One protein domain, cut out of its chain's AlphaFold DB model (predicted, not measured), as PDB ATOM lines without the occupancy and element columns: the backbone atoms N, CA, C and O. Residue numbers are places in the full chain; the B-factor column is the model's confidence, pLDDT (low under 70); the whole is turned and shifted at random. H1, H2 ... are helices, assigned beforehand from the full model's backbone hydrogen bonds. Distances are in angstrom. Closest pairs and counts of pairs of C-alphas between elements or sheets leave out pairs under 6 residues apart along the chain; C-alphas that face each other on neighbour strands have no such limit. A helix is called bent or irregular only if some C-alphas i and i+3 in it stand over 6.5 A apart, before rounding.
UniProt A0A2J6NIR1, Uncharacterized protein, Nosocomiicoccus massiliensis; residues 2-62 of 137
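This is residues 2 to 62 of the 137 residues of an uncharacterized protein of Nosocomiicoccus massiliensis (UniProt A0A2J6NIR1). A long bent helix, H1, sticks out as a bare arm with residues 2 to 18, of which 3 to 18 belong to H1, and its second arm H1b joins two short helices, H2 and H3, in a small compact head. In the head the three helix centres make a triangle, with H3 side by side with H1b and H2 set steeply to both. The printed part has 61 residues with three named helices, in the order H1, H2, H3, and no named strand; the class is all helix. The whole is loose, with a radius of gyration of the C-alphas of 14.7 A, and spans 51 by 17 by 16 A, the free arm making the length.

H1, residues 3 to 30, was assigned as one helix by its hydrogen bonds but is bent, with C-alphas 18 and 21 7.1 A apart; its arms H1a, residues 3 to 18, and H1b, residues 21 to 30, stand at a steep tilt of 45 degrees. H1b touches H3, residues 49 to 59, at a shallow tilt of 16 degrees, the same way; the closest C-alphas, of Ala 30 and Leu 56, are 6.5 A apart. H2, residues 36 to 45, only just touches H1b, with 3 pairs of C-alphas within 8 A, the closest those of Ala 30 and Thr 39 at 6.4 A; the tilt is steep, 48 degrees, opposite ways. H2 and H3 touch only at the corner, and only just, with 3 pairs within 8 A; the closest C-alphas, of Met 42 and Gln 52, are 7.4 A apart. H1a is apart from H2 and H3. Every O i to N i+4 pair is within hydrogen-bond range in H1a, H1b and H2, and 6 of 7 are in H3.

H1a begins at C-alpha 3 (-40.133, -31.575, -17.917) and is 22.6 A long; H1b is 14.2 A, H2 13.9 A and H3 15.8 A, ending at C-alpha 59 (-43.114, 11.927, -32.435).

The two C-alphas farthest apart, of Ser 2 and Asp 61, are 52.0 A apart. The printed part has no cut, and both links are tight. Residues 47 to 48 have pLDDT under 70.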
ATOM      1  N   SER A   2     -41.524 -33.293 -22.284       82.88
ATOM      2  CA  SER A   2     -40.413 -33.356 -21.322       82.88
ATOM      3  C   SER A   2     -40.572 -32.270 -20.251       82.88
ATOM      4  O   SER A   2     -41.147 -31.214 -20.518       82.88
ATOM      5  N   GLU A   3     -40.077 -32.528 -19.039       87.44
ATOM      6  CA  GLU A   3     -40.133 -31.575 -17.917       87.44
ATOM      7  C   GLU A   3     -39.533 -30.203 -18.273       87.44
ATOM      8  O   GLU A   3     -40.002 -29.172 -17.799       87.44
ATOM      9  N   VAL A   4     -38.579 -30.176 -19.210       89.62
ATOM     10  CA  VAL A   4     -38.012 -28.947 -19.778       89.62
ATOM     11  C   VAL A   4     -39.080 -28.092 -20.466       89.62
ATOM     12  O   VAL A   4     -39.170 -26.908 -20.173       89.62
ATOM     13  N   TYR A   5     -39.947 -28.665 -21.311       90.38
ATOM     14  CA  TYR A   5     -40.990 -27.886 -21.996       90.38
ATOM     15  C   TYR A   5     -42.012 -27.297 -21.028       90.38
ATOM     16  O   TYR A   5     -42.449 -26.164 -21.216       90.38
ATOM     17  N   LYS A   6     -42.387 -28.042 -19.981       90.00
ATOM     18  CA  LYS A   6     -43.313 -27.536 -18.960       90.00
ATOM     19  C   LYS A   6     -42.699 -26.373 -18.190       90.00
ATOM     20  O   LYS A   6     -43.371 -25.369 -17.962       90.00
ATOM     21  N   ARG A   7     -41.420 -26.497 -17.829       88.56
ATOM     22  CA  ARG A   7     -40.686 -25.450 -17.125       88.56
ATOM     23  C   ARG A   7     -40.500 -24.214 -17.998       88.56
ATOM     24  O   ARG A   7     -40.922 -23.146 -17.587       88.56
ATOM     25  N   SER A   8     -40.022 -24.369 -19.231       87.44
ATOM     26  CA  SER A   8     -39.878 -23.257 -20.180       87.44
ATOM     27  C   SER A   8     -41.205 -22.556 -20.480       87.44
ATOM     28  O   SER A   8     -41.231 -21.339 -20.637       87.44
ATOM     29  N   PHE A   9     -42.317 -23.294 -20.532       91.44
ATOM     30  CA  PHE A   9     -43.644 -22.697 -20.685       91.44
ATOM     31  C   PHE A   9     -44.055 -21.885 -19.449       91.44
ATOM     32  O   PHE A   9     -44.500 -20.746 -19.580       91.44
ATOM     33  N   SER A  10     -43.860 -22.441 -18.250       91.75
ATOM     34  CA  SER A  10     -44.116 -21.738 -16.987       91.75
ATOM     35  C   SER A  10     -43.246 -20.484 -16.840       91.75
ATOM     36  O   SER A  10     -43.743 -19.434 -16.435       91.75
ATOM     37  N   ASP A  11     -41.970 -20.578 -17.210       86.56
ATOM     38  CA  ASP A  11     -41.025 -19.462 -17.195       86.56
ATOM     39  C   ASP A  11     -41.462 -18.378 -18.193       86.56
ATOM     40  O   ASP A  11     -41.479 -17.194 -17.859       86.56
ATOM     41  N   GLY A  12     -41.909 -18.771 -19.390       85.81
ATOM     42  CA  GLY A  12     -42.446 -17.855 -20.397       85.81
ATOM     43  C   GLY A  12     -43.687 -17.095 -19.920       85.81
ATOM     44  O   GLY A  12     -43.790 -15.889 -20.147       85.81
ATOM     45  N   ILE A  13     -44.601 -17.764 -19.207       89.44
ATOM     46  CA  ILE A  13     -45.761 -17.111 -18.582       89.44
ATOM     47  C   ILE A  13     -45.299 -16.079 -17.551       89.44
ATOM     48  O   ILE A  13     -45.742 -14.932 -17.599       89.44
ATOM     49  N   ALA A  14     -44.395 -16.455 -16.644       86.38
ATOM     50  CA  ALA A  14     -43.888 -15.550 -15.615       86.38
ATOM     51  C   ALA A  14     -43.206 -14.309 -16.221       86.38
ATOM     52  O   ALA A  14     -43.468 -13.186 -15.784       86.38
ATOM     53  N   ILE A  15     -42.401 -14.491 -17.274       82.94
ATOM     54  CA  ILE A  15     -41.776 -13.392 -18.024       82.94
ATOM     55  C   ILE A  15     -42.846 -12.505 -18.670       82.94
ATOM     56  O   ILE A  15     -42.786 -11.283 -18.537       82.94
ATOM     57  N   GLY A  16     -43.848 -13.099 -19.323       83.44
ATOM     58  CA  GLY A  16     -44.947 -12.364 -19.950       83.44
ATOM     59  C   GLY A  16     -45.715 -11.489 -18.954       83.44
ATOM     60  O   GLY A  16     -45.930 -10.305 -19.213       83.44
ATOM     61  N   PHE A  17     -46.053 -12.031 -17.780       85.50
ATOM     62  CA  PHE A  17     -46.681 -11.262 -16.701       85.50
ATOM     63  C   PHE A  17     -45.785 -10.128 -16.191       85.50
ATOM     64  O   PHE A  17     -46.282  -9.032 -15.930       85.50
ATOM     65  N   GLY A  18     -44.470 -10.353 -16.114       81.12
ATOM     66  CA  GLY A  18     -43.494  -9.323 -15.753       81.12
ATOM     67  C   GLY A  18     -43.457  -8.129 -16.715       81.12
ATOM     68  O   GLY A  18     -43.140  -7.018 -16.294       81.12
ATOM     69  N   TYR A  19     -43.833  -8.320 -17.983       85.12
ATOM     70  CA  TYR A  19     -43.860  -7.261 -18.999       85.12
ATOM     71  C   TYR A  19     -45.182  -6.485 -19.081       85.12
ATOM     72  O   TYR A  19     -45.213  -5.413 -19.691       85.12
ATOM     73  N   LEU A  20     -46.264  -6.966 -18.453       86.25
ATOM     74  CA  LEU A  20     -47.571  -6.296 -18.498       86.25
ATOM     75  C   LEU A  20     -47.528  -4.824 -18.052       86.25
ATOM     76  O   LEU A  20     -48.104  -3.994 -18.758       86.25
ATOM     77  N   PRO A  21     -46.846  -4.442 -16.951       86.50
ATOM     78  CA  PRO A  21     -46.774  -3.039 -16.543       86.50
ATOM     79  C   PRO A  21     -46.130  -2.142 -17.604       86.50
ATOM     80  O   PRO A  21     -46.622  -1.046 -17.870       86.50
ATOM     81  N   VAL A  22     -45.065  -2.624 -18.251       85.75
ATOM     82  CA  VAL A  22     -44.342  -1.886 -19.297       85.75
ATOM     83  C   VAL A  22     -45.211  -1.731 -20.544       85.75
ATOM     84  O   VAL A  22     -45.313  -0.631 -21.086       85.75
ATOM     85  N   ALA A  23     -45.893  -2.803 -20.962       86.94
ATOM     86  CA  ALA A  23     -46.809  -2.776 -22.101       86.94
ATOM     87  C   ALA A  23     -47.997  -1.825 -21.867       86.94
ATOM     88  O   ALA A  23     -48.372  -1.072 -22.766       86.94
ATOM     89  N   MET A  24     -48.558  -1.808 -20.653       89.56
ATOM     90  CA  MET A  24     -49.623  -0.868 -20.283       89.56
ATOM     91  C   MET A  24     -49.132   0.580 -20.296       89.56
ATOM     92  O   MET A  24     -49.799   1.438 -20.871       89.56
ATOM     93  N   ALA A  25     -47.961   0.855 -19.713       89.62
ATOM     94  CA  ALA A  25     -47.369   2.191 -19.728       89.62
ATOM     95  C   ALA A  25     -47.139   2.686 -21.164       89.62
ATOM     96  O   ALA A  25     -47.523   3.807 -21.498       89.62
ATOM     97  N   PHE A  26     -46.587   1.834 -22.031       90.56
ATOM     98  CA  PHE A  26     -46.415   2.144 -23.449       90.56
ATOM     99  C   PHE A  26     -47.755   2.434 -24.133       90.56
ATOM    100  O   PHE A  26     -47.906   3.490 -24.738       90.56
ATOM    101  N   GLY A  27     -48.752   1.556 -23.988       91.50
ATOM    102  CA  GLY A  27     -50.059   1.723 -24.628       91.50
ATOM    103  C   GLY A  27     -50.795   2.995 -24.194       91.50
ATOM    104  O   GLY A  27     -51.367   3.690 -25.033       91.50
ATOM    105  N   ILE A  28     -50.741   3.347 -22.905       92.50
ATOM    106  CA  ILE A  28     -51.322   4.598 -22.386       92.50
ATOM    107  C   ILE A  28     -50.614   5.817 -22.993       92.50
ATOM    108  O   ILE A  28     -51.279   6.786 -23.355       92.50
ATOM    109  N   THR A  29     -49.291   5.742 -23.144       91.69
ATOM    110  CA  THR A  29     -48.466   6.825 -23.705       91.69
ATOM    111  C   THR A  29     -48.641   6.954 -25.222       91.69
ATOM    112  O   THR A  29     -48.609   8.057 -25.755       91.69
ATOM    113  N   ALA A  30     -48.859   5.842 -25.928       92.94
ATOM    114  CA  ALA A  30     -49.037   5.800 -27.378       92.94
ATOM    115  C   ALA A  30     -50.433   6.254 -27.831       92.94
ATOM    116  O   ALA A  30     -50.568   6.841 -28.902       92.94
ATOM    117  N   LYS A  31     -51.467   6.009 -27.012       93.31
ATOM    118  CA  LYS A  31     -52.880   6.286 -27.324       93.31
ATOM    119  C   LYS A  31     -53.178   7.697 -27.868       93.31
ATOM    120  O   LYS A  31     -54.033   7.782 -28.748       93.31
ATOM    121  N   PRO A  32     -52.578   8.796 -27.366       93.81
ATOM    122  CA  PRO A  32     -52.801  10.122 -27.944       93.81
ATOM    123  C   PRO A  32     -51.995  10.401 -29.225       93.81
ATOM    124  O   PRO A  32     -52.310  11.365 -29.914       93.81
ATOM    125  N   LEU A  33     -50.983   9.591 -29.549       92.25
ATOM    126  CA  LEU A  33     -50.000   9.878 -30.603       92.25
ATOM    127  C   LEU A  33     -50.208   9.048 -31.870       92.25
ATOM    128  O   LEU A  33     -50.018   9.544 -32.978       92.25
ATOM    129  N   ILE A  34     -50.570   7.774 -31.714       92.44
ATOM    130  CA  ILE A  34     -50.668   6.807 -32.810       92.44
ATOM    131  C   ILE A  34     -51.881   5.892 -32.627       92.44
ATOM    132  O   ILE A  34     -52.381   5.688 -31.520       92.44
ATOM    133  N   ASP A  35     -52.376   5.329 -33.729       94.62
ATOM    134  CA  ASP A  35     -53.535   4.442 -33.700       94.62
ATOM    135  C   ASP A  35     -53.217   3.083 -33.041       94.62
ATOM    136  O   ASP A  35     -52.059   2.700 -32.846       94.62
ATOM    137  N   LEU A  36     -54.264   2.330 -32.694       92.81
ATOM    138  CA  LEU A  36     -54.140   1.048 -31.997       92.81
ATOM    139  C   LEU A  36     -53.347   0.007 -32.798       92.81
ATOM    140  O   LEU A  36     -52.572  -0.756 -32.212       92.81
ATOM    141  N   LEU A  37     -53.537  -0.047 -34.118       92.56
ATOM    142  CA  LEU A  37     -52.843  -1.008 -34.968       92.56
ATOM    143  C   LEU A  37     -51.363  -0.639 -35.056       92.56
ATOM    144  O   LEU A  37     -50.526  -1.501 -34.808       92.56
ATOM    145  N   SER A  38     -51.035   0.631 -35.297       89.88
ATOM    146  CA  SER A  38     -49.648   1.114 -35.289       89.88
ATOM    147  C   SER A  38     -48.973   0.908 -33.935       89.88
ATOM    148  O   SER A  38     -47.835   0.457 -33.891       89.88
ATOM    149  N   THR A  39     -49.681   1.139 -32.827       91.88
ATOM    150  CA  THR A  39     -49.186   0.864 -31.466       91.88
ATOM    151  C   THR A  39     -48.869  -0.617 -31.281       91.88
ATOM    152  O   THR A  39     -47.796  -0.977 -30.799       91.88
ATOM    153  N   THR A  40     -49.784  -1.494 -31.697       89.81
ATOM    154  CA  THR A  40     -49.624  -2.950 -31.579       89.81
ATOM    155  C   THR A  40     -48.494  -3.456 -32.470       89.81
ATOM    156  O   THR A  40     -47.672  -4.254 -32.027       89.81
ATOM    157  N   LEU A  41     -48.409  -2.964 -33.707       90.00
ATOM    158  CA  LEU A  41     -47.343  -3.305 -34.648       90.00
ATOM    159  C   LEU A  41     -45.991  -2.793 -34.159       90.00
ATOM    160  O   LEU A  41     -45.014  -3.530 -34.198       90.00
ATOM    161  N   MET A  42     -45.928  -1.573 -33.636       88.12
ATOM    162  CA  MET A  42     -44.717  -1.021 -33.040       88.12
ATOM    163  C   MET A  42     -44.277  -1.843 -31.826       88.12
ATOM    164  O   MET A  42     -43.091  -2.142 -31.696       88.12
ATOM    165  N   SER A  43     -45.222  -2.270 -30.983       86.12
ATOM    166  CA  SER A  43     -44.954  -3.166 -29.856       86.12
ATOM    167  C   SER A  43     -44.465  -4.547 -30.295       86.12
ATOM    168  O   SER A  43     -43.561  -5.098 -29.675       86.12
ATOM    169  N   GLY A  44     -45.082  -5.119 -31.331       83.56
ATOM    170  CA  GLY A  44     -44.820  -6.485 -31.787       83.56
ATOM    171  C   GLY A  44     -43.589  -6.622 -32.684       83.56
ATOM    172  O   GLY A  44     -42.933  -7.659 -32.656       83.56
ATOM    173  N   LEU A  45     -43.264  -5.592 -33.470       81.25
ATOM    174  CA  LEU A  45     -42.143  -5.600 -34.417       81.25
ATOM    175  C   LEU A  45     -40.854  -5.025 -33.819       81.25
ATOM    176  O   LEU A  45     -39.766  -5.395 -34.256       81.25
ATOM    177  N   ASN A  46     -40.948  -4.131 -32.830       75.81
ATOM    178  CA  ASN A  46     -39.775  -3.571 -32.165       75.81
ATOM    179  C   ASN A  46     -39.521  -4.298 -30.837       75.81
ATOM    180  O   ASN A  46     -40.184  -4.043 -29.838       75.81
ATOM    181  N   TYR A  47     -38.526  -5.187 -30.817       65.19
ATOM    182  CA  TYR A  47     -38.159  -5.991 -29.641       65.19
ATOM    183  C   TYR A  47     -37.406  -5.192 -28.548       65.19
ATOM    184  O   TYR A  47     -36.935  -5.762 -27.567       65.19
ATOM    185  N   ALA A  48     -37.279  -3.866 -28.683       62.78
ATOM    186  CA  ALA A  48     -36.587  -3.007 -27.725       62.78
ATOM    187  C   ALA A  48     -37.546  -2.002 -27.064       62.78
ATOM    188  O   ALA A  48     -37.868  -0.958 -27.638       62.78
ATOM    189  N   GLY A  49     -37.938  -2.272 -25.813       70.75
ATOM    190  CA  GLY A  49     -38.834  -1.398 -25.041       70.75
ATOM    191  C   GLY A  49     -38.321   0.043 -24.902       70.75
ATOM    192  O   GLY A  49     -39.085   0.990 -25.050       70.75
ATOM    193  N   ALA A  50     -37.010   0.245 -24.718       72.56
ATOM    194  CA  ALA A  50     -36.429   1.587 -24.584       72.56
ATOM    195  C   ALA A  50     -36.571   2.448 -25.859       72.56
ATOM    196  O   ALA A  50     -36.823   3.650 -25.773       72.56
ATOM    197  N   GLY A  51     -36.459   1.843 -27.048       80.62
ATOM    198  CA  GLY A  51     -36.582   2.563 -28.321       80.62
ATOM    199  C   GLY A  51     -38.012   3.024 -28.616       80.62
ATOM    200  O   GLY A  51     -38.213   4.038 -29.285       80.62
ATOM    201  N   GLN A  52     -39.010   2.316 -28.083       87.94
ATOM    202  CA  GLN A  52     -40.420   2.644 -28.273       87.94
ATOM    203  C   GLN A  52     -40.815   3.921 -27.533       87.94
ATOM    204  O   GLN A  52     -41.389   4.825 -28.136       87.94
ATOM    205  N   PHE A  53     -40.434   4.039 -26.260       88.56
ATOM    206  CA  PHE A  53     -40.679   5.253 -25.477       88.56
ATOM    207  C   PHE A  53     -39.899   6.462 -25.999       88.56
ATOM    208  O   PHE A  53     -40.417   7.576 -25.947       88.56
ATOM    209  N   LEU A  54     -38.685   6.259 -26.522       89.56
ATOM    210  CA  LEU A  54     -37.932   7.322 -27.194       89.56
ATOM    211  C   LEU A  54     -38.682   7.828 -28.432       89.56
ATOM    212  O   LEU A  54     -38.829   9.028 -28.624       89.56
ATOM    213  N   THR A  55     -39.195   6.909 -29.249       90.19
ATOM    214  CA  THR A  55     -39.936   7.260 -30.465       90.19
ATOM    215  C   THR A  55     -41.210   8.039 -30.147       90.19
ATOM    216  O   THR A  55     -41.467   9.039 -30.804       90.19
ATOM    217  N   LEU A  56     -41.981   7.621 -29.135       90.38
ATOM    218  CA  LEU A  56     -43.188   8.342 -28.714       90.38
ATOM    219  C   LEU A  56     -42.877   9.773 -28.263       90.38
ATOM    220  O   LEU A  56     -43.560  10.693 -28.687       90.38
ATOM    221  N   GLN A  57     -41.814   9.973 -27.476       89.69
ATOM    222  CA  GLN A  57     -41.390  11.315 -27.057       89.69
ATOM    223  C   GLN A  57     -40.978  12.194 -28.240       89.69
ATOM    224  O   GLN A  57     -41.226  13.392 -28.248       89.69
ATOM    225  N   MET A  58     -40.332  11.613 -29.250       91.19
ATOM    226  CA  MET A  58     -39.852  12.372 -30.405       91.19
ATOM    227  C   MET A  58     -40.922  12.583 -31.483       91.19
ATOM    228  O   MET A  58     -40.756  13.465 -32.320       91.19
ATOM    229  N   LEU A  59     -42.007  11.803 -31.481       91.19
ATOM    230  CA  LEU A  59     -43.114  11.927 -32.435       91.19
ATOM    231  C   LEU A  59     -43.844  13.274 -32.335       91.19
ATOM    232  O   LEU A  59     -44.439  13.696 -33.323       91.19
ATOM    233  N   GLU A  60     -43.790  13.939 -31.179       83.56
ATOM    234  CA  GLU A  60     -44.442  15.236 -30.955       83.56
ATOM    235  C   GLU A  60     -43.715  16.388 -31.670       83.56
ATOM    236  O   GLU A  60     -44.366  17.228 -32.287       83.56
ATOM    237  N   ASP A  61     -42.374  16.384 -31.664       87.31
ATOM    238  CA  ASP A  61     -41.575  17.563 -32.043       87.31
ATOM    239  C   ASP A  61     -40.479  17.299 -33.093       87.31
ATOM    240  O   ASP A  61     -39.807  18.229 -33.548       87.31
ATOM    241  N   SER A  62     -40.237  16.042 -33.484       91.25
ATOM    242  CA  SER A  62     -39.102  15.672 -34.346       91.25
ATOM    243  C   SER A  62     -39.514  15.127 -35.711       91.25
ATOM    244  O   SER A  62     -40.524  14.451 -35.879       91.25
TER     245      SER A  62